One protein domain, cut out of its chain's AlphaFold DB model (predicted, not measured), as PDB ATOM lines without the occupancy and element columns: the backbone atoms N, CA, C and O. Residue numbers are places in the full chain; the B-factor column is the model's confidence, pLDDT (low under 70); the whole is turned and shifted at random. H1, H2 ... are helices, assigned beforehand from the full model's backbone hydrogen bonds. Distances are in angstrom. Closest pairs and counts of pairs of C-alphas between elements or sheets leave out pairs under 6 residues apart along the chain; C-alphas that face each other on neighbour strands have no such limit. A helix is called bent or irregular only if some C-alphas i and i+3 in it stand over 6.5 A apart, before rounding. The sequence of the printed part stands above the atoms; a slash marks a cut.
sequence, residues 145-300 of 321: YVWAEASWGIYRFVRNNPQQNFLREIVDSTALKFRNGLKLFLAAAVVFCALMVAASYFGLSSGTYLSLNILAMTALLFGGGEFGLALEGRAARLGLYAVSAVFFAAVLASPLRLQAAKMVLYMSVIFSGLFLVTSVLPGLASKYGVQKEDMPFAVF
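AT A GLANCE: This is residues 145 to 300 of the 321 residues of an uncharacterized protein of Elusimicrobia bacterium (UniProt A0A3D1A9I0). The second arm of the long bent helix H2, H2b, is the core of a loose four-part bundle, with H3, H4 and H5 packed round it; H5 reaches from there to the other end of the domain, where H2a and H1 pack on it. The bundle is up and down, each member running against the one before, and a tail ends in H6, apart from the other helices. The 156 printed residues include six named helices, H1 to H6 in chain order, and no named strand: all helix, loose, radius of gyration of the C-alphas 18.9 A, spans 57 by 40 by 27 A.

IN THESE COORDINATES: H2, residues 166 to 201, was assigned as one helix by its hydrogen bonds but is bent, C-alphas 180 and 183 being 6.8 A apart; its arms are H2a, residues 166 to 180, 21.1 A, and H2b, residues 183 to 201, 26.9 A. H5, residues 257 to 287, 42.6 A, is only just irregular, with C-alphas 278 and 281 6.6 A apart. H3, residues 206 to 230, 31.8 A, is irregular, with C-alphas 222 and 225 7.2 A apart. H4 is residues 234 to 253, 28.6 A. H1, residues 145 to 160, 22.5 A, begins at (37.627, 9.088, -48.225); H6, residues 297 to 300, ends at (42.660, 5.178, -54.226).

HOW THE PARTS SIT: H2b touches H3 in a hairpin, closest C-alphas Phe 192 and Asn 213, 5.9 A. It touches H4, Val 190 to Ser 244, 6.0 A, and residues 260 to 272 of H5, Ala 189 to Val 264, 6.1 A. H2a touches H5 at Thr 174 and Val 280, 6.3 A, and H1 touches it at Ala 150 and Ala 285, 5.7 A. O i to N i+4 pairs are within hydrogen-bond range throughout H1, H2a, H2b and H4, in 19 of 21 in H3 and 24 of 27 in H5; H6 is too short for one.

THE WHOLE: The farthest C-alphas, Gln 163 and Gly 203, are 59.2 A apart. The printed part has no cut and no long link. Residues 159 to 165 stand free. pLDDT is under 70 at residues 277 to 278, 281 and 290 to 294.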
ATOM      1  N   TYR A 145      38.847   9.018 -47.424       85.56
ATOM      2  CA  TYR A 145      37.627   9.088 -48.225       85.56
ATOM      3  C   TYR A 145      36.408   8.578 -47.446       85.56
ATOM      4  O   TYR A 145      35.438   9.315 -47.282       85.56
ATOM      5  N   VAL A 146      36.485   7.359 -46.894       79.31
ATOM      6  CA  VAL A 146      35.405   6.768 -46.080       79.31
ATOM      7  C   VAL A 146      35.055   7.674 -44.901       79.31
ATOM      8  O   VAL A 146      33.887   7.847 -44.561       79.31
ATOM      9  N   TRP A 147      36.066   8.288 -44.287       81.56
ATOM     10  CA  TRP A 147      35.886   9.260 -43.216       81.56
ATOM     11  C   TRP A 147      35.133  10.497 -43.671       81.56
ATOM     12  O   TRP A 147      34.191  10.909 -42.993       81.56
ATOM     13  N   ALA A 148      35.539  11.098 -44.788       84.81
ATOM     14  CA  ALA A 148      34.885  12.277 -45.332       84.81
ATOM     15  C   ALA A 148      33.424  11.978 -45.688       84.81
ATOM     16  O   ALA A 148      32.532  12.736 -45.308       84.81
ATOM     17  N   GLU A 149      33.168  10.844 -46.336       82.69
ATOM     18  CA  GLU A 149      31.829  10.422 -46.736       82.69
ATOM     19  C   GLU A 149      30.928  10.146 -45.527       82.69
ATOM     20  O   GLU A 149      29.822  10.685 -45.432       82.69
ATOM     21  N   ALA A 150      31.407   9.371 -44.553       80.38
ATOM     22  CA  ALA A 150      30.634   9.052 -43.363       80.38
ATOM     23  C   ALA A 150      30.412  10.285 -42.472       80.38
ATOM     24  O   ALA A 150      29.307  10.481 -41.966       80.38
ATOM     25  N   SER A 151      31.412  11.163 -42.337       82.38
ATOM     26  CA  SER A 151      31.260  12.445 -41.633       82.38
ATOM     27  C   SER A 151      30.237  13.343 -42.327       82.38
ATOM     28  O   SER A 151      29.413  13.972 -41.666       82.38
ATOM     29  N   TRP A 152      30.237  13.370 -43.662       86.19
ATOM     30  CA  TRP A 152      29.261  14.111 -44.456       86.19
ATOM     31  C   TRP A 152      27.846  13.528 -44.345       86.19
ATOM     32  O   TRP A 152      26.875  14.279 -44.235       86.19
ATOM     33  N   GLY A 153      27.709  12.200 -44.338       84.12
ATOM     34  CA  GLY A 153      26.442  11.506 -44.093       84.12
ATOM     35  C   GLY A 153      25.878  11.821 -42.706       84.12
ATOM     36  O   GLY A 153      24.722  12.221 -42.586       84.12
ATOM     37  N   ILE A 154      26.727  11.746 -41.679       81.19
ATOM     38  CA  ILE A 154      26.401  12.142 -40.305       81.19
ATOM     39  C   ILE A 154      25.967  13.610 -40.248       81.19
ATOM     40  O   ILE A 154      24.919  13.918 -39.686       81.19
ATOM     41  N   TYR A 155      26.726  14.518 -40.864       87.00
ATOM     42  CA  TYR A 155      26.393  15.941 -40.894       87.00
ATOM     43  C   TYR A 155      25.021  16.196 -41.535       87.00
ATOM     44  O   TYR A 155      24.201  16.921 -40.969       87.00
ATOM     45  N   ARG A 156      24.737  15.565 -42.685       88.62
ATOM     46  CA  ARG A 156      23.427  15.649 -43.350       88.62
ATOM     47  C   ARG A 156      22.306  15.107 -42.463       88.62
ATOM     48  O   ARG A 156      21.255  15.738 -42.368       88.62
ATOM     49  N   PHE A 157      22.536  13.985 -41.783       84.31
ATOM     50  CA  PHE A 157      21.564  13.394 -40.866       84.31
ATOM     51  C   PHE A 157      21.245  14.318 -39.682       84.31
ATOM     52  O   PHE A 157      20.070  14.575 -39.418       84.31
ATOM     53  N   VAL A 158      22.272  14.862 -39.017       87.00
ATOM     54  CA  VAL A 158      22.127  15.796 -37.885       87.00
ATOM     55  C   VAL A 158      21.400  17.066 -38.314       87.00
ATOM     56  O   VAL A 158      20.489  17.520 -37.626       87.00
ATOM     57  N   ARG A 159      21.752  17.614 -39.483       89.69
ATOM     58  CA  ARG A 159      21.094  18.801 -40.040       89.69
ATOM     59  C   ARG A 159      19.601  18.573 -40.296       89.69
ATOM     60  O   ARG A 159      18.814  19.492 -40.091       89.69
ATOM     61  N   ASN A 160      19.217  17.373 -40.726       90.50
ATOM     62  CA  ASN A 160      17.826  17.036 -41.033       90.50
ATOM     63  C   ASN A 160      17.011  16.610 -39.796       90.50
ATOM     64  O   ASN A 160      15.786  16.637 -39.855       90.50
ATOM     65  N   ASN A 161      17.658  16.243 -38.681       89.50
ATOM     66  CA  ASN A 161      17.001  15.732 -37.470       89.50
ATOM     67  C   ASN A 161      17.467  16.466 -36.192       89.50
ATOM     68  O   ASN A 161      18.042  15.841 -35.297       89.50
ATOM     69  N   PRO A 162      17.195  17.778 -36.045       84.56
ATOM     70  CA  PRO A 162      17.721  18.586 -34.937       84.56
ATOM     71  C   PRO A 162      17.203  18.180 -33.546       84.56
ATOM     72  O   PRO A 162      17.773  18.594 -32.541       84.56
ATOM     73  N   GLN A 163      16.128  17.388 -33.465       81.69
ATOM     74  CA  GLN A 163      15.516  16.973 -32.195       81.69
ATOM     75  C   GLN A 163      16.177  15.739 -31.554       81.69
ATOM     76  O   GLN A 163      15.902  15.441 -30.393       81.69
ATOM     77  N   GLN A 164      17.038  15.002 -32.268       80.06
ATOM     78  CA  GLN A 164      17.701  13.820 -31.710       80.06
ATOM     79  C   GLN A 164      19.002  14.190 -30.984       80.06
ATOM     80  O   GLN A 164      19.846  14.911 -31.515       80.06
ATOM     81  N   ASN A 165      19.208  13.631 -29.785       83.75
ATOM     82  CA  ASN A 165      20.440  13.773 -28.996       83.75
ATOM     83  C   ASN A 165      21.588  12.925 -29.575       83.75
ATOM     84  O   ASN A 165      22.135  12.039 -28.918       83.75
ATOM     85  N   PHE A 166      21.963  13.218 -30.816       81.19
ATOM     86  CA  PHE A 166      22.931  12.471 -31.610       81.19
ATOM     87  C   PHE A 166      24.302  12.328 -30.929       81.19
ATOM     88  O   PHE A 166      24.921  11.266 -30.973       81.19
ATOM     89  N   LEU A 167      24.761  13.373 -30.229       81.44
ATOM     90  CA  LEU A 167      26.018  13.333 -29.476       81.44
ATOM     91  C   LEU A 167      26.014  12.239 -28.407       81.44
ATOM     92  O   LEU A 167      27.009  11.537 -28.250       81.44
ATOM     93  N   ARG A 168      24.894  12.067 -27.701       86.00
ATOM     94  CA  ARG A 168      24.775  11.042 -26.661       86.00
ATOM     95  C   ARG A 168      24.850   9.646 -27.268       86.00
ATOM     96  O   ARG A 168      25.557   8.796 -26.753       86.00
ATOM     97  N   GLU A 169      24.217   9.444 -28.416       84.19
ATOM     98  CA  GLU A 169      24.239   8.169 -29.130       84.19
ATOM     99  C   GLU A 169      25.624   7.818 -29.703       84.19
ATOM    100  O   GLU A 169      26.058   6.662 -29.627       84.19
ATOM    101  N   ILE A 170      26.364   8.803 -30.225       81.94
ATOM    102  CA  ILE A 170      27.771   8.610 -30.604       81.94
ATOM    103  C   ILE A 170      28.603   8.238 -29.379       81.94
ATOM    104  O   ILE A 170      29.376   7.283 -29.449       81.94
ATOM    105  N   VAL A 171      28.459   8.964 -28.269       85.56
ATOM    106  CA  VAL A 171      29.218   8.694 -27.041       85.56
ATOM    107  C   VAL A 171      28.906   7.295 -26.518       85.56
ATOM    108  O   VAL A 171      29.836   6.542 -26.245       85.56
ATOM    109  N   ASP A 172      27.636   6.901 -26.471       87.00
ATOM    110  CA  ASP A 172      27.209   5.597 -25.963       87.00
ATOM    111  C   ASP A 172      27.700   4.451 -26.864       87.00
ATOM    112  O   ASP A 172      28.250   3.458 -26.381       87.00
ATOM    113  N   SER A 173      27.577   4.594 -28.188       83.62
ATOM    114  CA  SER A 173      28.062   3.586 -29.143       83.62
ATOM    115  C   SER A 173      29.590   3.481 -29.170       83.62
ATOM    116  O   SER A 173      30.132   2.373 -29.242       83.62
ATOM    117  N   THR A 174      30.291   4.610 -29.052       82.75
ATOM    118  CA  THR A 174      31.755   4.660 -28.957       82.75
ATOM    119  C   THR A 174      32.224   4.048 -27.644       82.75
ATOM    120  O   THR A 174      33.114   3.201 -27.663       82.75
ATOM    121  N   ALA A 175      31.598   4.391 -26.516       85.75
ATOM    122  CA  ALA A 175      31.923   3.842 -25.203       85.75
ATOM    123  C   ALA A 175      31.696   2.326 -25.150       85.75
ATOM    124  O   ALA A 175      32.545   1.596 -24.634       85.75
ATOM    125  N   LEU A 176      30.600   1.828 -25.735       84.81
ATOM    126  CA  LEU A 176      30.322   0.395 -25.823       84.81
ATOM    127  C   LEU A 176      31.388  -0.334 -26.656       84.81
ATOM    128  O   LEU A 176      31.947  -1.337 -26.209       84.81
ATOM    129  N   LYS A 177      31.712   0.186 -27.849       83.62
ATOM    130  CA  LYS A 177      32.749  -0.397 -28.719       83.62
ATOM    131  C   LYS A 177      34.131  -0.328 -28.089       83.62
ATOM    132  O   LYS A 177      34.872  -1.300 -28.173       83.62
ATOM    133  N   PHE A 178      34.462   0.771 -27.417       81.81
ATOM    134  CA  PHE A 178      35.726   0.933 -26.708       81.81
ATOM    135  C   PHE A 178      35.839  -0.047 -25.535       81.81
ATOM    136  O   PHE A 178      36.853  -0.724 -25.392       81.81
ATOM    137  N   ARG A 179      34.770  -0.212 -24.745       83.81
ATOM    138  CA  ARG A 179      34.712  -1.198 -23.655       83.81
ATOM    139  C   ARG A 179      34.902  -2.625 -24.168       83.81
ATOM    140  O   ARG A 179      35.631  -3.400 -23.550       83.81
ATOM    141  N   ASN A 180      34.285  -2.964 -25.298       79.94
ATOM    142  CA  ASN A 180      34.448  -4.274 -25.927       79.94
ATOM    143  C   ASN A 180      35.852  -4.444 -26.530       79.94
ATOM    144  O   ASN A 180      36.456  -5.509 -26.398       79.94
ATOM    145  N   GLY A 181      36.400  -3.376 -27.110       81.38
ATOM    146  CA  GLY A 181      37.747  -3.320 -27.671       81.38
ATOM    147  C   GLY A 181      38.859  -3.335 -26.623       81.38
ATOM    148  O   GLY A 181      39.982  -3.687 -26.956       81.38
ATOM    149  N   LEU A 182      38.583  -3.018 -25.351       83.56
ATOM    150  CA  LEU A 182      39.597  -2.900 -24.289       83.56
ATOM    151  C   LEU A 182      40.451  -4.169 -24.127       83.56
ATOM    152  O   LEU A 182      41.642  -4.091 -23.835       83.56
ATOM    153  N   LYS A 183      39.868  -5.343 -24.387       83.00
ATOM    154  CA  LYS A 183      40.604  -6.619 -24.412       83.00
ATOM    155  C   LYS A 183      41.607  -6.680 -25.565       83.00
ATOM    156  O   LYS A 183      42.729  -7.134 -25.374       83.00
ATOM    157  N   LEU A 184      41.200  -6.207 -26.743       82.12
ATOM    158  CA  LEU A 184      42.041  -6.132 -27.933       82.12
ATOM    159  C   LEU A 184      43.163  -5.104 -27.736       82.12
ATOM    160  O   LEU A 184      44.301  -5.399 -28.072       82.12
ATOM    161  N   PHE A 185      42.871  -3.955 -27.114       82.31
ATOM    162  CA  PHE A 185      43.884  -2.967 -26.719       82.31
ATOM    163  C   PHE A 185      44.935  -3.569 -25.785       82.31
ATOM    164  O   PHE A 185      46.131  -3.387 -26.004       82.31
ATOM    165  N   LEU A 186      44.501  -4.316 -24.767       83.19
ATOM    166  CA  LEU A 186      45.423  -4.969 -23.843       83.19
ATOM    167  C   LEU A 186      46.277  -6.026 -24.552       83.19
ATOM    168  O   LEU A 186      47.491  -6.055 -24.365       83.19
ATOM    169  N   ALA A 187      45.661  -6.857 -25.396       82.25
ATOM    170  CA  ALA A 187      46.383  -7.845 -26.190       82.25
ATOM    171  C   ALA A 187      47.406  -7.184 -27.125       82.25
ATOM    172  O   ALA A 187      48.556  -7.614 -27.165       82.25
ATOM    173  N   ALA A 188      47.023  -6.104 -27.810       79.50
ATOM    174  CA  ALA A 188      47.921  -5.327 -28.657       79.50
ATOM    175  C   ALA A 188      49.110  -4.784 -27.859       79.50
ATOM    176  O   ALA A 188      50.253  -4.957 -28.268       79.50
ATOM    177  N   ALA A 189      48.860  -4.209 -26.682       79.38
ATOM    178  CA  ALA A 189      49.913  -3.673 -25.829       79.38
ATOM    179  C   ALA A 189      50.898  -4.763 -25.360       79.38
ATOM    180  O   ALA A 189      52.109  -4.537 -25.374       79.38
ATOM    181  N   VAL A 190      50.408  -5.959 -25.006       82.44
ATOM    182  CA  VAL A 190      51.270  -7.110 -24.684       82.44
ATOM    183  C   VAL A 190      52.099  -7.528 -25.891       82.44
ATOM    184  O   VAL A 190      53.311  -7.688 -25.766       82.44
ATOM    185  N   VAL A 191      51.472  -7.670 -27.062       83.38
ATOM    186  CA  VAL A 191      52.163  -8.058 -28.298       83.38
ATOM    187  C   VAL A 191      53.254  -7.048 -28.653       83.38
ATOM    188  O   VAL A 191      54.382  -7.450 -28.931       83.38
ATOM    189  N   PHE A 192      52.972  -5.745 -28.578       81.62
ATOM    190  CA  PHE A 192      53.950  -4.704 -28.905       81.62
ATOM    191  C   PHE A 192      55.146  -4.715 -27.959       81.62
ATOM    192  O   PHE A 192      56.296  -4.668 -28.397       81.62
ATOM    193  N   CYS A 193      54.906  -4.847 -26.655       78.75
ATOM    194  CA  CYS A 193      56.009  -4.954 -25.713       78.75
ATOM    195  C   CYS A 193      56.781  -6.272 -25.849       78.75
ATOM    196  O   CYS A 193      58.000  -6.270 -25.686       78.75
ATOM    197  N   ALA A 194      56.117  -7.390 -26.152       82.25
ATOM    198  CA  ALA A 194      56.787  -8.668 -26.389       82.25
ATOM    199  C   ALA A 194      57.710  -8.583 -27.612       82.25
ATOM    200  O   ALA A 194      58.873  -8.982 -27.538       82.25
ATOM    201  N   LEU A 195      57.233  -7.971 -28.701       82.25
ATOM    202  CA  LEU A 195      58.049  -7.674 -29.878       82.25
ATOM    203  C   LEU A 195      59.218  -6.743 -29.545       82.25
ATOM    204  O   LEU A 195      60.291  -6.898 -30.120       82.25
ATOM    205  N   MET A 196      59.047  -5.809 -28.605       80.88
ATOM    206  CA  MET A 196      60.118  -4.905 -28.165       80.88
ATOM    207  C   MET A 196      61.216  -5.639 -27.419       80.88
ATOM    208  O   MET A 196      62.396  -5.448 -27.708       80.88
ATOM    209  N   VAL A 197      60.826  -6.480 -26.463       81.62
ATOM    210  CA  VAL A 197      61.767  -7.291 -25.692       81.62
ATOM    211  C   VAL A 197      62.510  -8.240 -26.627       81.62
ATOM    212  O   VAL A 197      63.735  -8.302 -26.564       81.62
ATOM    213  N   ALA A 198      61.802  -8.898 -27.549       84.25
ATOM    214  CA  ALA A 198      62.415  -9.756 -28.558       84.25
ATOM    215  C   ALA A 198      63.386  -8.973 -29.456       84.25
ATOM    216  O   ALA A 198      64.521  -9.397 -29.649       84.25
ATOM    217  N   ALA A 199      62.985  -7.805 -29.959       83.88
ATOM    218  CA  ALA A 199      63.845  -6.980 -30.800       83.88
ATOM    219  C   ALA A 199      65.118  -6.526 -30.079       83.88
ATOM    220  O   ALA A 199      66.197  -6.603 -30.659       83.88
ATOM    221  N   SER A 200      64.999  -6.108 -28.818       80.75
ATOM    222  CA  SER A 200      66.144  -5.745 -27.981       80.75
ATOM    223  C   SER A 200      67.067  -6.945 -27.744       80.75
ATOM    224  O   SER A 200      68.278  -6.839 -27.924       80.75
ATOM    225  N   TYR A 201      66.493  -8.109 -27.430       88.44
ATOM    226  CA  TYR A 201      67.243  -9.340 -27.174       88.44
ATOM    227  C   TYR A 201      68.016  -9.837 -28.404       88.44
ATOM    228  O   TYR A 201      69.175 -10.226 -28.289       88.44
ATOM    229  N   PHE A 202      67.402  -9.792 -29.588       90.50
ATOM    230  CA  PHE A 202      68.026 -10.227 -30.842       90.50
ATOM    231  C   PHE A 202      68.849  -9.132 -31.538       90.50
ATOM    232  O   PHE A 202      69.356  -9.365 -32.634       90.50
ATOM    233  N   GLY A 203      68.971  -7.939 -30.948       89.12
ATOM    234  CA  GLY A 203      69.678  -6.815 -31.569       89.12
ATOM    235  C   GLY A 203      69.066  -6.382 -32.905       89.12
ATOM    236  O   GLY A 203      69.788  -5.977 -33.816       89.12
ATOM    237  N   LEU A 204      67.742  -6.499 -33.057       86.00
ATOM    238  CA  LEU A 204      67.055  -6.087 -34.278       86.00
ATOM    239  C   LEU A 204      67.163  -4.573 -34.462       86.00
ATOM    240  O   LEU A 204      67.042  -3.795 -33.514       86.00
ATOM    241  N   SER A 205      67.322  -4.148 -35.716       84.69
ATOM    242  CA  SER A 205      67.298  -2.726 -36.052       84.69
ATOM    243  C   SER A 205      65.954  -2.090 -35.669       84.69
ATOM    244  O   SER A 205      64.900  -2.739 -35.716       84.69
ATOM    245  N   SER A 206      65.970  -0.796 -35.342       77.56
ATOM    246  CA  SER A 206      64.760  -0.030 -35.013       77.56
ATOM    247  C   SER A 206      63.700  -0.097 -36.123       77.56
ATOM    248  O   SER A 206      62.510  -0.191 -35.824       77.56
ATOM    249  N   GLY A 207      64.118  -0.136 -37.394       75.12
ATOM    250  CA  GLY A 207      63.225  -0.281 -38.548       75.12
ATOM    251  C   GLY A 207      62.548  -1.654 -38.629       75.12
ATOM    252  O   GLY A 207      61.337  -1.739 -38.850       75.12
ATOM    253  N   THR A 208      63.295  -2.737 -38.381       77.88
ATOM    254  CA  THR A 208      62.741  -4.102 -38.333       77.88
ATOM    255  C   THR A 208      61.700  -4.222 -37.226       77.88
ATOM    256  O   THR A 208      60.600  -4.725 -37.444       77.88
ATOM    257  N   TYR A 209      62.030  -3.707 -36.044       81.38
ATOM    258  CA  TYR A 209      61.134  -3.696 -34.899       81.38
ATOM    259  C   TYR A 209      59.844  -2.907 -35.168       81.38
ATOM    260  O   TYR A 209      58.746  -3.418 -34.933       81.38
ATOM    261  N   LEU A 210      59.949  -1.686 -35.698       77.06
ATOM    262  CA  LEU A 210      58.785  -0.869 -36.047       77.06
ATOM    263  C   LEU A 210      57.879  -1.591 -37.053       77.06
ATOM    264  O   LEU A 210      56.661  -1.615 -36.887       77.06
ATOM    265  N   SER A 211      58.475  -2.258 -38.041       74.75
ATOM    266  CA  SER A 211      57.738  -3.035 -39.037       74.75
ATOM    267  C   SER A 211      56.964  -4.204 -38.444       74.75
ATOM    268  O   SER A 211      55.803  -4.404 -38.797       74.75
ATOM    269  N   LEU A 212      57.578  -4.961 -37.530       81.69
ATOM    270  CA  LEU A 212      56.905  -6.064 -36.840       81.69
ATOM    271  C   LEU A 212      55.713  -5.562 -36.020       81.69
ATOM    272  O   LEU A 212      54.664  -6.201 -36.023       81.69
ATOM    273  N   ASN A 213      55.836  -4.399 -35.371       80.56
ATOM    274  CA  ASN A 213      54.719  -3.799 -34.640       80.56
ATOM    275  C   ASN A 213      53.595  -3.348 -35.562       80.56
ATOM    276  O   ASN A 213      52.438  -3.627 -35.270       80.56
ATOM    277  N   ILE A 214      53.909  -2.687 -36.680       74.88
ATOM    278  CA  ILE A 214      52.891  -2.277 -37.656       74.88
ATOM    279  C   ILE A 214      52.179  -3.510 -38.222       74.88
ATOM    280  O   ILE A 214      50.953  -3.509 -38.343       74.88
ATOM    281  N   LEU A 215      52.918  -4.580 -38.520       79.19
ATOM    282  CA  LEU A 215      52.348  -5.836 -39.001       79.19
ATOM    283  C   LEU A 215      51.438  -6.482 -37.949       79.19
ATOM    284  O   LEU A 215      50.304  -6.834 -38.265       79.19
ATOM    285  N   ALA A 216      51.886  -6.567 -36.695       82.62
ATOM    286  CA  ALA A 216      51.077  -7.075 -35.590       82.62
ATOM    287  C   ALA A 216      49.825  -6.220 -35.344       82.62
ATOM    288  O   ALA A 216      48.736  -6.753 -35.154       82.62
ATOM    289  N   MET A 217      49.957  -4.893 -35.408       81.19
ATOM    290  CA  MET A 217      48.850  -3.948 -35.277       81.19
ATOM    291  C   MET A 217      47.816  -4.160 -36.385       81.19
ATOM    292  O   MET A 217      46.621  -4.230 -36.114       81.19
ATOM    293  N   THR A 218      48.281  -4.309 -37.625       72.38
ATOM    294  CA  THR A 218      47.434  -4.570 -38.794       72.38
ATOM    295  C   THR A 218      46.709  -5.907 -38.636       72.38
ATOM    296  O   THR A 218      45.488  -5.961 -38.767       72.38
ATOM    297  N   ALA A 219      47.428  -6.968 -38.262       80.25
ATOM    298  CA  ALA A 219      46.843  -8.283 -38.010       80.25
ATOM    299  C   ALA A 219      45.771  -8.241 -36.908       80.25
ATOM    300  O   ALA A 219      44.710  -8.838 -37.066       80.25
ATOM    301  N   LEU A 220      46.000  -7.490 -35.826       79.81
ATOM    302  CA  LEU A 220      45.028  -7.323 -34.745       79.81
ATOM    303  C   LEU A 220      43.825  -6.459 -35.139       79.81
ATOM    304  O   LEU A 220      42.729  -6.715 -34.654       79.81
ATOM    305  N   LEU A 221      43.986  -5.458 -36.009       74.62
ATOM    306  CA  LEU A 221      42.856  -4.658 -36.498       74.62
ATOM    307  C   LEU A 221      41.919  -5.481 -37.389       74.62
ATOM    308  O   LEU A 221      40.704  -5.372 -37.248       74.62
ATOM    309  N   PHE A 222      42.471  -6.308 -38.283       74.31
ATOM    310  CA  PHE A 222      41.674  -7.091 -39.236       74.31
ATOM    311  C   PHE A 222      41.210  -8.443 -38.672       74.31
ATOM    312  O   PHE A 222      40.064  -8.829 -38.884       74.31
ATOM    313  N   GLY A 223      42.055  -9.135 -37.904       76.94
ATOM    314  CA  GLY A 223      41.738 -10.412 -37.247       76.94
ATOM    315  C   GLY A 223      41.151 -10.269 -35.837       76.94
ATOM    316  O   GLY A 223      40.763 -11.257 -35.213       76.94
ATOM    317  N   GLY A 224      41.066  -9.042 -35.314       76.19
ATOM    318  CA  GLY A 224      40.625  -8.762 -33.947       76.19
ATOM    319  C   GLY A 224      39.196  -9.192 -33.637       76.19
ATOM    320  O   GLY A 224      38.884  -9.406 -32.470       76.19
ATOM    321  N   GLY A 225      38.337  -9.350 -34.649       76.75
ATOM    322  CA  GLY A 225      36.978  -9.868 -34.475       76.75
ATOM    323  C   GLY A 225      36.976 -11.318 -33.989       76.75
ATOM    324  O   GLY A 225      36.457 -11.608 -32.914       76.75
ATOM    325  N   GLU A 226      37.625 -12.212 -34.734       79.06
ATOM    326  CA  GLU A 226      37.751 -13.629 -34.365       79.06
ATOM    327  C   GLU A 226      38.586 -13.810 -33.097       79.06
ATOM    328  O   GLU A 226      38.214 -14.565 -32.196       79.06
ATOM    329  N   PHE A 227      39.679 -13.053 -32.978       78.25
ATOM    330  CA  PHE A 227      40.505 -13.063 -31.775       78.25
ATOM    331  C   PHE A 227      39.729 -12.562 -30.545       78.25
ATOM    332  O   PHE A 227      39.850 -13.108 -29.449       78.25
ATOM    333  N   GLY A 228      38.878 -11.553 -30.725       78.31
ATOM    334  CA  GLY A 228      37.986 -11.029 -29.697       78.31
ATOM    335  C   GLY A 228      36.973 -12.067 -29.224       78.31
ATOM    336  O   GLY A 228      36.793 -12.205 -28.013       78.31
ATOM    337  N   LEU A 229      36.385 -12.829 -30.156       81.38
ATOM    338  CA  LEU A 229      35.483 -13.948 -29.864       81.38
ATOM    339  C   LEU A 229      36.200 -15.060 -29.087       81.38
ATOM    340  O   LEU A 229      35.700 -15.524 -28.062       81.38
ATOM    341  N   ALA A 230      37.421 -15.425 -29.496       82.69
ATOM    342  CA  ALA A 230      38.249 -16.385 -28.761       82.69
ATOM    343  C   ALA A 230      38.557 -15.917 -27.320       82.69
ATOM    344  O   ALA A 230      38.674 -16.729 -26.398       82.69
ATOM    345  N   LEU A 231      38.622 -14.600 -27.099       81.12
ATOM    346  CA  LEU A 231      38.825 -13.963 -25.794       81.12
ATOM    347  C   LEU A 231      37.525 -13.680 -25.010       81.12
ATOM    348  O   LEU A 231      37.558 -12.976 -23.993       81.12
ATOM    349  N   GLU A 232      36.358 -14.181 -25.417       84.12
ATOM    350  CA  GLU A 232      35.123 -14.003 -24.634       84.12
ATOM    351  C   GLU A 232      35.051 -14.919 -23.404       84.12
ATOM    352  O   GLU A 232      34.507 -14.526 -22.357       84.12
ATOM    353  N   GLY A 233      35.689 -16.090 -23.471       88.31
ATOM    354  CA  GLY A 233      35.753 -17.049 -22.370       88.31
ATOM    355  C   GLY A 233      36.304 -16.425 -21.082       88.31
ATOM    356  O   GLY A 233      37.316 -15.723 -21.090       88.31
ATOM    357  N   ARG A 234      35.646 -16.669 -19.937       86.25
ATOM    358  CA  ARG A 234      36.082 -16.134 -18.626       86.25
ATOM    359  C   ARG A 234      37.523 -16.543 -18.295       86.25
ATOM    360  O   ARG A 234      38.288 -15.709 -17.822       86.25
ATOM    361  N   ALA A 235      37.885 -17.794 -18.585       88.56
ATOM    362  CA  ALA A 235      39.235 -18.315 -18.381       88.56
ATOM    363  C   ALA A 235      40.267 -17.607 -19.276       88.56
ATOM    364  O   ALA A 235      41.271 -17.119 -18.766       88.56
ATOM    365  N   ALA A 236      39.982 -17.462 -20.576       83.69
ATOM    366  CA  ALA A 236      40.857 -16.762 -21.518       83.69
ATOM    367  C   ALA A 236      41.082 -15.294 -21.114       83.69
ATOM    368  O   ALA A 236      42.210 -14.809 -21.145       83.69
ATOM    369  N   ARG A 237      40.031 -14.605 -20.643       81.50
ATOM    370  CA  ARG A 237      40.137 -13.231 -20.125       81.50
ATOM    371  C   ARG A 237      41.038 -13.128 -18.906       81.50
ATOM    372  O   ARG A 237      41.920 -12.279 -18.880       81.50
ATOM    373  N   LEU A 238      40.806 -13.969 -17.900       85.06
ATOM    374  CA  LEU A 238      41.623 -13.968 -16.686       85.06
ATOM    375  C   LEU A 238      43.078 -14.324 -17.000       85.06
ATOM    376  O   LEU A 238      43.976 -13.676 -16.473       85.06
ATOM    377  N   GLY A 239      43.302 -15.280 -17.908       85.12
ATOM    378  CA  GLY A 239      44.627 -15.626 -18.413       85.12
ATOM    379  C   GLY A 239      45.318 -14.439 -19.081       85.12
ATOM    380  O   GLY A 239      46.431 -14.097 -18.697       85.12
ATOM    381  N   LEU A 240      44.641 -13.751 -20.009       83.94
ATOM    382  CA  LEU A 240      45.185 -12.557 -20.657       83.94
ATOM    383  C   LEU A 240      45.510 -11.466 -19.632       83.94
ATOM    384  O   LEU A 240      46.594 -10.894 -19.696       83.94
ATOM    385  N   TYR A 241      44.621 -11.190 -18.672       83.56
ATOM    386  CA  TYR A 241      44.873 -10.192 -17.628       83.56
ATOM    387  C   TYR A 241      46.067 -10.557 -16.746       83.56
ATOM    388  O   TYR A 241      46.916  -9.703 -16.505       83.56
ATOM    389  N   ALA A 242      46.167 -11.814 -16.310       86.25
ATOM    390  CA  ALA A 242      47.280 -12.287 -15.494       86.25
ATOM    391  C   ALA A 242      48.610 -12.212 -16.258       86.25
ATOM    392  O   ALA A 242      49.571 -11.635 -15.754       86.25
ATOM    393  N   VAL A 243      48.647 -12.716 -17.498       80.44
ATOM    394  CA  VAL A 243      49.835 -12.657 -18.364       80.44
ATOM    395  C   VAL A 243      50.238 -11.210 -18.618       80.44
ATOM    396  O   VAL A 243      51.405 -10.873 -18.449       80.44
ATOM    397  N   SER A 244      49.281 -10.339 -18.949       80.56
ATOM    398  CA  SER A 244      49.547  -8.915 -19.173       80.56
ATOM    399  C   SER A 244      50.128  -8.262 -17.923       80.56
ATOM    400  O   SER A 244      51.135  -7.569 -18.016       80.56
ATOM    401  N   ALA A 245      49.535  -8.494 -16.751       82.31
ATOM    402  CA  ALA A 245      49.989  -7.899 -15.497       82.31
ATOM    403  C   ALA A 245      51.418  -8.331 -15.139       82.31
ATOM    404  O   ALA A 245      52.257  -7.479 -14.852       82.31
ATOM    405  N   VAL A 246      51.712  -9.634 -15.217       84.38
ATOM    406  CA  VAL A 246      53.060 -10.175 -14.969       84.38
ATOM    407  C   VAL A 246      54.057  -9.604 -15.972       84.38
ATOM    408  O   VAL A 246      55.136  -9.149 -15.597       84.38
ATOM    409  N   PHE A 247      53.681  -9.581 -17.248       79.50
ATOM    410  CA  PHE A 247      54.538  -9.107 -18.320       79.50
ATOM    411  C   PHE A 247      54.841  -7.602 -18.189       79.50
ATOM    412  O   PHE A 247      56.001  -7.198 -18.251       79.50
ATOM    413  N   PHE A 248      53.835  -6.760 -17.929       81.06
ATOM    414  CA  PHE A 248      54.043  -5.327 -17.701       81.06
ATOM    415  C   PHE A 248      54.841  -5.052 -16.427       81.06
ATOM    416  O   PHE A 248      55.697  -4.171 -16.444       81.06
ATOM    417  N   ALA A 249      54.627  -5.814 -15.350       86.00
ATOM    418  CA  ALA A 249      55.440  -5.702 -14.141       86.00
ATOM    419  C   ALA A 249      56.921  -6.007 -14.431       86.00
ATOM    420  O   ALA A 249      57.797  -5.244 -14.021       86.00
ATOM    421  N   ALA A 250      57.201  -7.058 -15.211       82.31
ATOM    422  CA  ALA A 250      58.558  -7.402 -15.633       82.31
ATOM    423  C   ALA A 250      59.195  -6.302 -16.503       82.31
ATOM    424  O   ALA A 250      60.341  -5.913 -16.275       82.31
ATOM    425  N   VAL A 251      58.450  -5.743 -17.462       81.31
ATOM    426  CA  VAL A 251      58.938  -4.645 -18.315       81.31
ATOM    427  C   VAL A 251      59.192  -3.369 -17.508       81.31
ATOM    428  O   VAL A 251      60.206  -2.706 -17.728       81.31
ATOM    429  N   LEU A 252      58.325  -3.033 -16.550       82.50
ATOM    430  CA  LEU A 252      58.495  -1.863 -15.681       82.50
ATOM    431  C   LEU A 252      59.696  -1.994 -14.733       82.50
ATOM    432  O   LEU A 252      60.322  -0.982 -14.412       82.50
ATOM    433  N   ALA A 253      60.040  -3.218 -14.325       88.25
ATOM    434  CA  ALA A 253      61.242  -3.513 -13.546       88.25
ATOM    435  C   ALA A 253      62.533  -3.520 -14.391       88.25
ATOM    436  O   ALA A 253      63.633  -3.455 -13.845       88.25
ATOM    437  N   SER A 254      62.418  -3.587 -15.721       87.94
ATOM    438  CA  SER A 254      63.559  -3.645 -16.638       87.94
ATOM    439  C   SER A 254      64.183  -2.259 -16.902       87.94
ATOM    440  O   SER A 254      63.506  -1.230 -16.784       87.94
ATOM    441  N   PRO A 255      65.448  -2.193 -17.367       88.44
ATOM    442  CA  PRO A 255      66.054  -0.937 -17.824       88.44
ATOM    443  C   PRO A 255      65.327  -0.319 -19.033       88.44
ATOM    444  O   PRO A 255      65.473   0.873 -19.297       88.44
ATOM    445  N   LEU A 256      64.493  -1.092 -19.740       81.44
ATOM    446  CA  LEU A 256      63.741  -0.646 -20.917       81.44
ATOM    447  C   LEU A 256      62.446   0.109 -20.569       81.44
ATOM    448  O   LEU A 256      61.744   0.551 -21.476       81.44
ATOM    449  N   ARG A 257      62.113   0.293 -19.282       88.25
ATOM    450  CA  ARG A 257      60.818   0.836 -18.818       88.25
ATOM    451  C   ARG A 257      60.369   2.133 -19.503       88.25
ATOM    452  O   ARG A 257      59.207   2.257 -19.875       88.25
ATOM    453  N   LEU A 258      61.276   3.096 -19.707       83.06
ATOM    454  CA  LEU A 258      60.942   4.389 -20.322       83.06
ATOM    455  C   LEU A 258      60.678   4.253 -21.824       83.06
ATOM    456  O   LEU A 258      59.758   4.878 -22.348       83.06
ATOM    457  N   GLN A 259      61.470   3.428 -22.511       78.75
ATOM    458  CA  GLN A 259      61.287   3.153 -23.934       78.75
ATOM    459  C   GLN A 259      59.992   2.369 -24.167       78.75
ATOM    460  O   GLN A 259      59.209   2.736 -25.041       78.75
ATOM    461  N   ALA A 260      59.723   1.369 -23.324       76.06
ATOM    462  CA  ALA A 260      58.482   0.604 -23.337       76.06
ATOM    463  C   ALA A 260      57.259   1.496 -23.112       76.06
ATOM    464  O   ALA A 260      56.307   1.433 -23.880       76.06
ATOM    465  N   ALA A 261      57.292   2.368 -22.100       79.69
ATOM    466  CA  ALA A 261      56.179   3.263 -21.797       79.69
ATOM    467  C   ALA A 261      55.881   4.222 -22.960       79.69
ATOM    468  O   ALA A 261      54.725   4.358 -23.360       79.69
ATOM    469  N   LYS A 262      56.918   4.839 -23.548       80.31
ATOM    470  CA  LYS A 262      56.768   5.703 -24.732       80.31
ATOM    471  C   LYS A 262      56.178   4.938 -25.916       80.31
ATOM    472  O   LYS A 262      55.249   5.426 -26.548       80.31
ATOM    473  N   MET A 263      56.689   3.737 -26.183       74.31
ATOM    474  CA  MET A 263      56.221   2.872 -27.263       74.31
ATOM    475  C   MET A 263      54.752   2.481 -27.086       74.31
ATOM    476  O   MET A 263      53.960   2.641 -28.009       74.31
ATOM    477  N   VAL A 264      54.389   1.974 -25.906       76.94
ATOM    478  CA  VAL A 264      53.017   1.557 -25.598       76.94
ATOM    479  C   VAL A 264      52.076   2.734 -25.736       76.94
ATOM    480  O   VAL A 264      51.035   2.581 -26.361       76.94
ATOM    481  N   LEU A 265      52.440   3.904 -25.206       80.25
ATOM    482  CA  LEU A 265      51.625   5.107 -25.337       80.25
ATOM    483  C   LEU A 265      51.429   5.475 -26.811       80.25
ATOM    484  O   LEU A 265      50.295   5.624 -27.256       80.25
ATOM    485  N   TYR A 266      52.519   5.554 -27.575       78.12
ATOM    486  CA  TYR A 266      52.491   5.913 -28.991       78.12
ATOM    487  C   TYR A 266      51.638   4.940 -29.819       78.12
ATOM    488  O   TYR A 266      50.700   5.349 -30.503       78.12
ATOM    489  N   MET A 267      51.897   3.637 -29.690       74.62
ATOM    490  CA  MET A 267      51.155   2.603 -30.412       74.62
ATOM    491  C   MET A 267      49.704   2.498 -29.949       74.62
ATOM    492  O   MET A 267      48.832   2.256 -30.773       74.62
ATOM    493  N   SER A 268      49.412   2.731 -28.667       77.06
ATOM    494  CA  SER A 268      48.031   2.746 -28.163       77.06
ATOM    495  C   SER A 268      47.248   3.927 -28.717       77.06
ATOM    496  O   SER A 268      46.079   3.758 -29.054       77.06
ATOM    497  N   VAL A 269      47.866   5.105 -28.850       80.19
ATOM    498  CA  VAL A 269      47.229   6.275 -29.472       80.19
ATOM    499  C   VAL A 269      46.939   5.999 -30.946       80.19
ATOM    500  O   VAL A 269      45.800   6.178 -31.376       80.19
ATOM    501  N   ILE A 270      47.919   5.490 -31.702       76.12
ATOM    502  CA  ILE A 270      47.731   5.139 -33.119       76.12
ATOM    503  C   ILE A 270      46.658   4.066 -33.275       76.12
ATOM    504  O   ILE A 270      45.717   4.244 -34.046       76.12
ATOM    505  N   PHE A 271      46.763   2.969 -32.526       78.06
ATOM    506  CA  PHE A 271      45.806   1.874 -32.587       78.06
ATOM    507  C   PHE A 271      44.409   2.320 -32.143       78.06
ATOM    508  O   PHE A 271      43.435   1.893 -32.747       78.06
ATOM    509  N   SER A 272      44.282   3.231 -31.168       78.12
ATOM    510  CA  SER A 272      42.989   3.822 -30.785       78.12
ATOM    511  C   SER A 272      42.397   4.654 -31.910       78.12
ATOM    512  O   SER A 272      41.220   4.492 -32.223       78.12
ATOM    513  N   GLY A 273      43.211   5.501 -32.546       78.56
ATOM    514  CA  GLY A 273      42.805   6.248 -33.731       78.56
ATOM    515  C   GLY A 273      42.303   5.302 -34.817       78.56
ATOM    516  O   GLY A 273      41.151   5.400 -35.228       78.56
ATOM    517  N   LEU A 274      43.117   4.316 -35.202       74.75
ATOM    518  CA  LEU A 274      42.765   3.319 -36.212       74.75
ATOM    519  C   LEU A 274      41.538   2.485 -35.825       74.75
ATOM    520  O   LEU A 274      40.700   2.224 -36.675       74.75
ATOM    521  N   PHE A 275      41.380   2.100 -34.563       79.00
ATOM    522  CA  PHE A 275      40.219   1.344 -34.100       79.00
ATOM    523  C   PHE A 275      38.937   2.177 -34.180       79.00
ATOM    524  O   PHE A 275      37.910   1.681 -34.639       79.00
ATOM    525  N   LEU A 276      38.975   3.453 -33.780       75.56
ATOM    526  CA  LEU A 276      37.835   4.362 -33.929       75.56
ATOM    527  C   LEU A 276      37.471   4.542 -35.411       75.56
ATOM    528  O   LEU A 276      36.297   4.430 -35.771       75.56
ATOM    529  N   VAL A 277      38.488   4.726 -36.260       69.19
ATOM    530  CA  VAL A 277      38.378   4.794 -37.728       69.19
ATOM    531  C   VAL A 277      37.685   3.561 -38.295       69.19
ATOM    532  O   VAL A 277      36.700   3.696 -39.013       69.19
ATOM    533  N   THR A 278      38.186   2.367 -37.998       69.75
ATOM    534  CA  THR A 278      37.737   1.138 -38.662       69.75
ATOM    535  C   THR A 278      36.478   0.550 -38.040       69.75
ATOM    536  O   THR A 278      35.726  -0.142 -38.720       69.75
ATOM    537  N   SER A 279      36.216   0.826 -36.762       72.88
ATOM    538  CA  SER A 279      35.167   0.135 -36.005       72.88
ATOM    539  C   SER A 279      33.954   1.015 -35.754       72.88
ATOM    540  O   SER A 279      32.820   0.553 -35.891       72.88
ATOM    541  N   VAL A 280      34.147   2.272 -35.338       75.38
ATOM    542  CA  VAL A 280      33.040   3.135 -34.893       75.38
ATOM    543  C   VAL A 280      32.314   3.722 -36.092       75.38
ATOM    544  O   VAL A 280      31.109   3.505 -36.226       75.38
ATOM    545  N   LEU A 281      33.056   4.378 -36.984       69.31
ATOM    546  CA  LEU A 281      32.506   5.097 -38.133       69.31
ATOM    547  C   LEU A 281      31.716   4.213 -39.098       69.31
ATOM    548  O   LEU A 281      30.568   4.562 -39.368       69.31
ATOM    549  N   PRO A 282      32.220   3.048 -39.544       71.31
ATOM    550  CA  PRO A 282      31.439   2.165 -40.405       71.31
ATOM    551  C   PRO A 282      30.161   1.659 -39.735       71.31
ATOM    552  O   PRO A 282      29.130   1.525 -40.386       71.31
ATOM    553  N   GLY A 283      30.188   1.426 -38.417       75.56
ATOM    554  CA  GLY A 283      28.985   1.026 -37.687       75.56
ATOM    555  C   GLY A 283      27.960   2.150 -37.538       75.56
ATOM    556  O   GLY A 283      26.768   1.871 -37.555       75.56
ATOM    557  N   LEU A 284      28.403   3.407 -37.421       74.06
ATOM    558  CA  LEU A 284      27.505   4.562 -37.471       74.06
ATOM    559  C   LEU A 284      26.948   4.743 -38.887       74.06
ATOM    560  O   LEU A 284      25.737   4.822 -39.050       74.06
ATOM    561  N   ALA A 285      27.803   4.721 -39.911       70.88
ATOM    562  CA  ALA A 285      27.402   4.834 -41.312       70.88
ATOM    563  C   ALA A 285      26.354   3.772 -41.694       70.88
ATOM    564  O   ALA A 285      25.295   4.110 -42.220       70.88
ATOM    565  N   SER A 286      26.597   2.509 -41.326       77.12
ATOM    566  CA  SER A 286      25.648   1.408 -41.521       77.12
ATOM    567  C   SER A 286      24.328   1.637 -40.780       77.12
ATOM    568  O   SER A 286      23.266   1.439 -41.367       77.12
ATOM    569  N   LYS A 287      24.371   2.100 -39.522       79.06
ATOM    570  CA  LYS A 287      23.166   2.387 -38.728       79.06
ATOM    571  C   LYS A 287      22.291   3.473 -39.359       79.06
ATOM    572  O   LYS A 287      21.070   3.383 -39.286       79.06
ATOM    573  N   TYR A 288      22.906   4.469 -39.993       75.50
ATOM    574  CA  TYR A 288      22.202   5.573 -40.651       75.50
ATOM    575  C   TYR A 288      21.899   5.316 -42.131       75.50
ATOM    576  O   TYR A 288      21.530   6.246 -42.846       75.50
ATOM    577  N   GLY A 289      22.044   4.072 -42.603       73.56
ATOM    578  CA  GLY A 289      21.706   3.705 -43.976       73.56
ATOM    579  C   GLY A 289      22.566   4.407 -45.027       73.56
ATOM    580  O   GLY A 289      22.133   4.537 -46.170       73.56
ATOM    581  N   VAL A 290      23.771   4.858 -44.659       67.38
ATOM    582  CA  VAL A 290      24.766   5.324 -45.627       67.38
ATOM    583  C   VAL A 290      25.211   4.084 -46.391       67.38
ATOM    584  O   VAL A 290      26.001   3.279 -45.891       67.38
ATOM    585  N   GLN A 291      24.601   3.866 -47.557       63.19
ATOM    586  CA  GLN A 291      24.974   2.758 -48.420       63.19
ATOM    587  C   GLN A 291      26.425   2.953 -48.836       63.19
ATOM    588  O   GLN A 291      26.842   4.047 -49.199       63.19
ATOM    589  N   LYS A 292      27.191   1.873 -48.729       60.81
ATOM    590  CA  LYS A 292      28.558   1.799 -49.216       60.81
ATOM    591  C   LYS A 292      28.448   1.773 -50.738       60.81
ATOM    592  O   LYS A 292      28.304   0.696 -51.307       60.81
ATOM    593  N   GLU A 293      28.379   2.942 -51.371       62.94
ATOM    594  CA  GLU A 293      28.516   3.020 -52.825       62.94
ATOM    595  C   GLU A 293      29.826   2.320 -53.216       62.94
ATOM    596  O   GLU A 293      30.776   2.282 -52.422       62.94
ATOM    597  N   ASP A 294      29.848   1.694 -54.395       65.88
ATOM    598  CA  ASP A 294      31.022   0.977 -54.890       65.88
ATOM    599  C   ASP A 294      32.217   1.937 -54.904       65.88
ATOM    600  O   ASP A 294      32.336   2.826 -55.748       65.88
ATOM    601  N   MET A 295      33.081   1.798 -53.900       74.56
ATOM    602  CA  MET A 295      34.240   2.659 -53.735       74.56
ATOM    603  C   MET A 295      35.186   2.430 -54.915       74.56
ATOM    604  O   MET A 295      35.618   1.289 -55.098       74.56
ATOM    605  N   PRO A 296      35.561   3.477 -55.674       82.44
ATOM    606  CA  PRO A 296      36.423   3.328 -56.837       82.44
ATOM    607  C   PRO A 296      37.867   3.089 -56.382       82.44
ATOM    608  O   PRO A 296      38.696   4.000 -56.310       82.44
ATOM    609  N   PHE A 297      38.167   1.849 -56.009       85.50
ATOM    610  CA  PHE A 297      39.426   1.455 -55.395       85.50
ATOM    611  C   PHE A 297      40.636   1.754 -56.287       85.50
ATOM    612  O   PHE A 297      41.694   2.144 -55.785       85.50
ATOM    613  N   ALA A 298      40.481   1.684 -57.613       86.06
ATOM    614  CA  ALA A 298      41.531   2.069 -58.550       86.06
ATOM    615  C   ALA A 298      41.931   3.547 -58.403       86.06
ATOM    616  O   ALA A 298      43.097   3.892 -58.594       86.06
ATOM    617  N   VAL A 299      40.995   4.435 -58.040       88.69
ATOM    618  CA  VAL A 299      41.284   5.852 -57.745       88.69
ATOM    619  C   VAL A 299      42.142   5.971 -56.488       88.69
ATOM    620  O   VAL A 299      43.098   6.745 -56.468       88.69
ATOM    621  N   PHE A 300      41.863   5.173 -55.456       90.38
ATOM    622  CA  PHE A 300      42.660   5.178 -54.226       90.38
ATOM    623  C   PHE A 300      44.054   4.592 -54.445       90.38
ATOM    624  O   PHE A 300      45.027   5.130 -53.917       90.38
TER     625      PHE A 300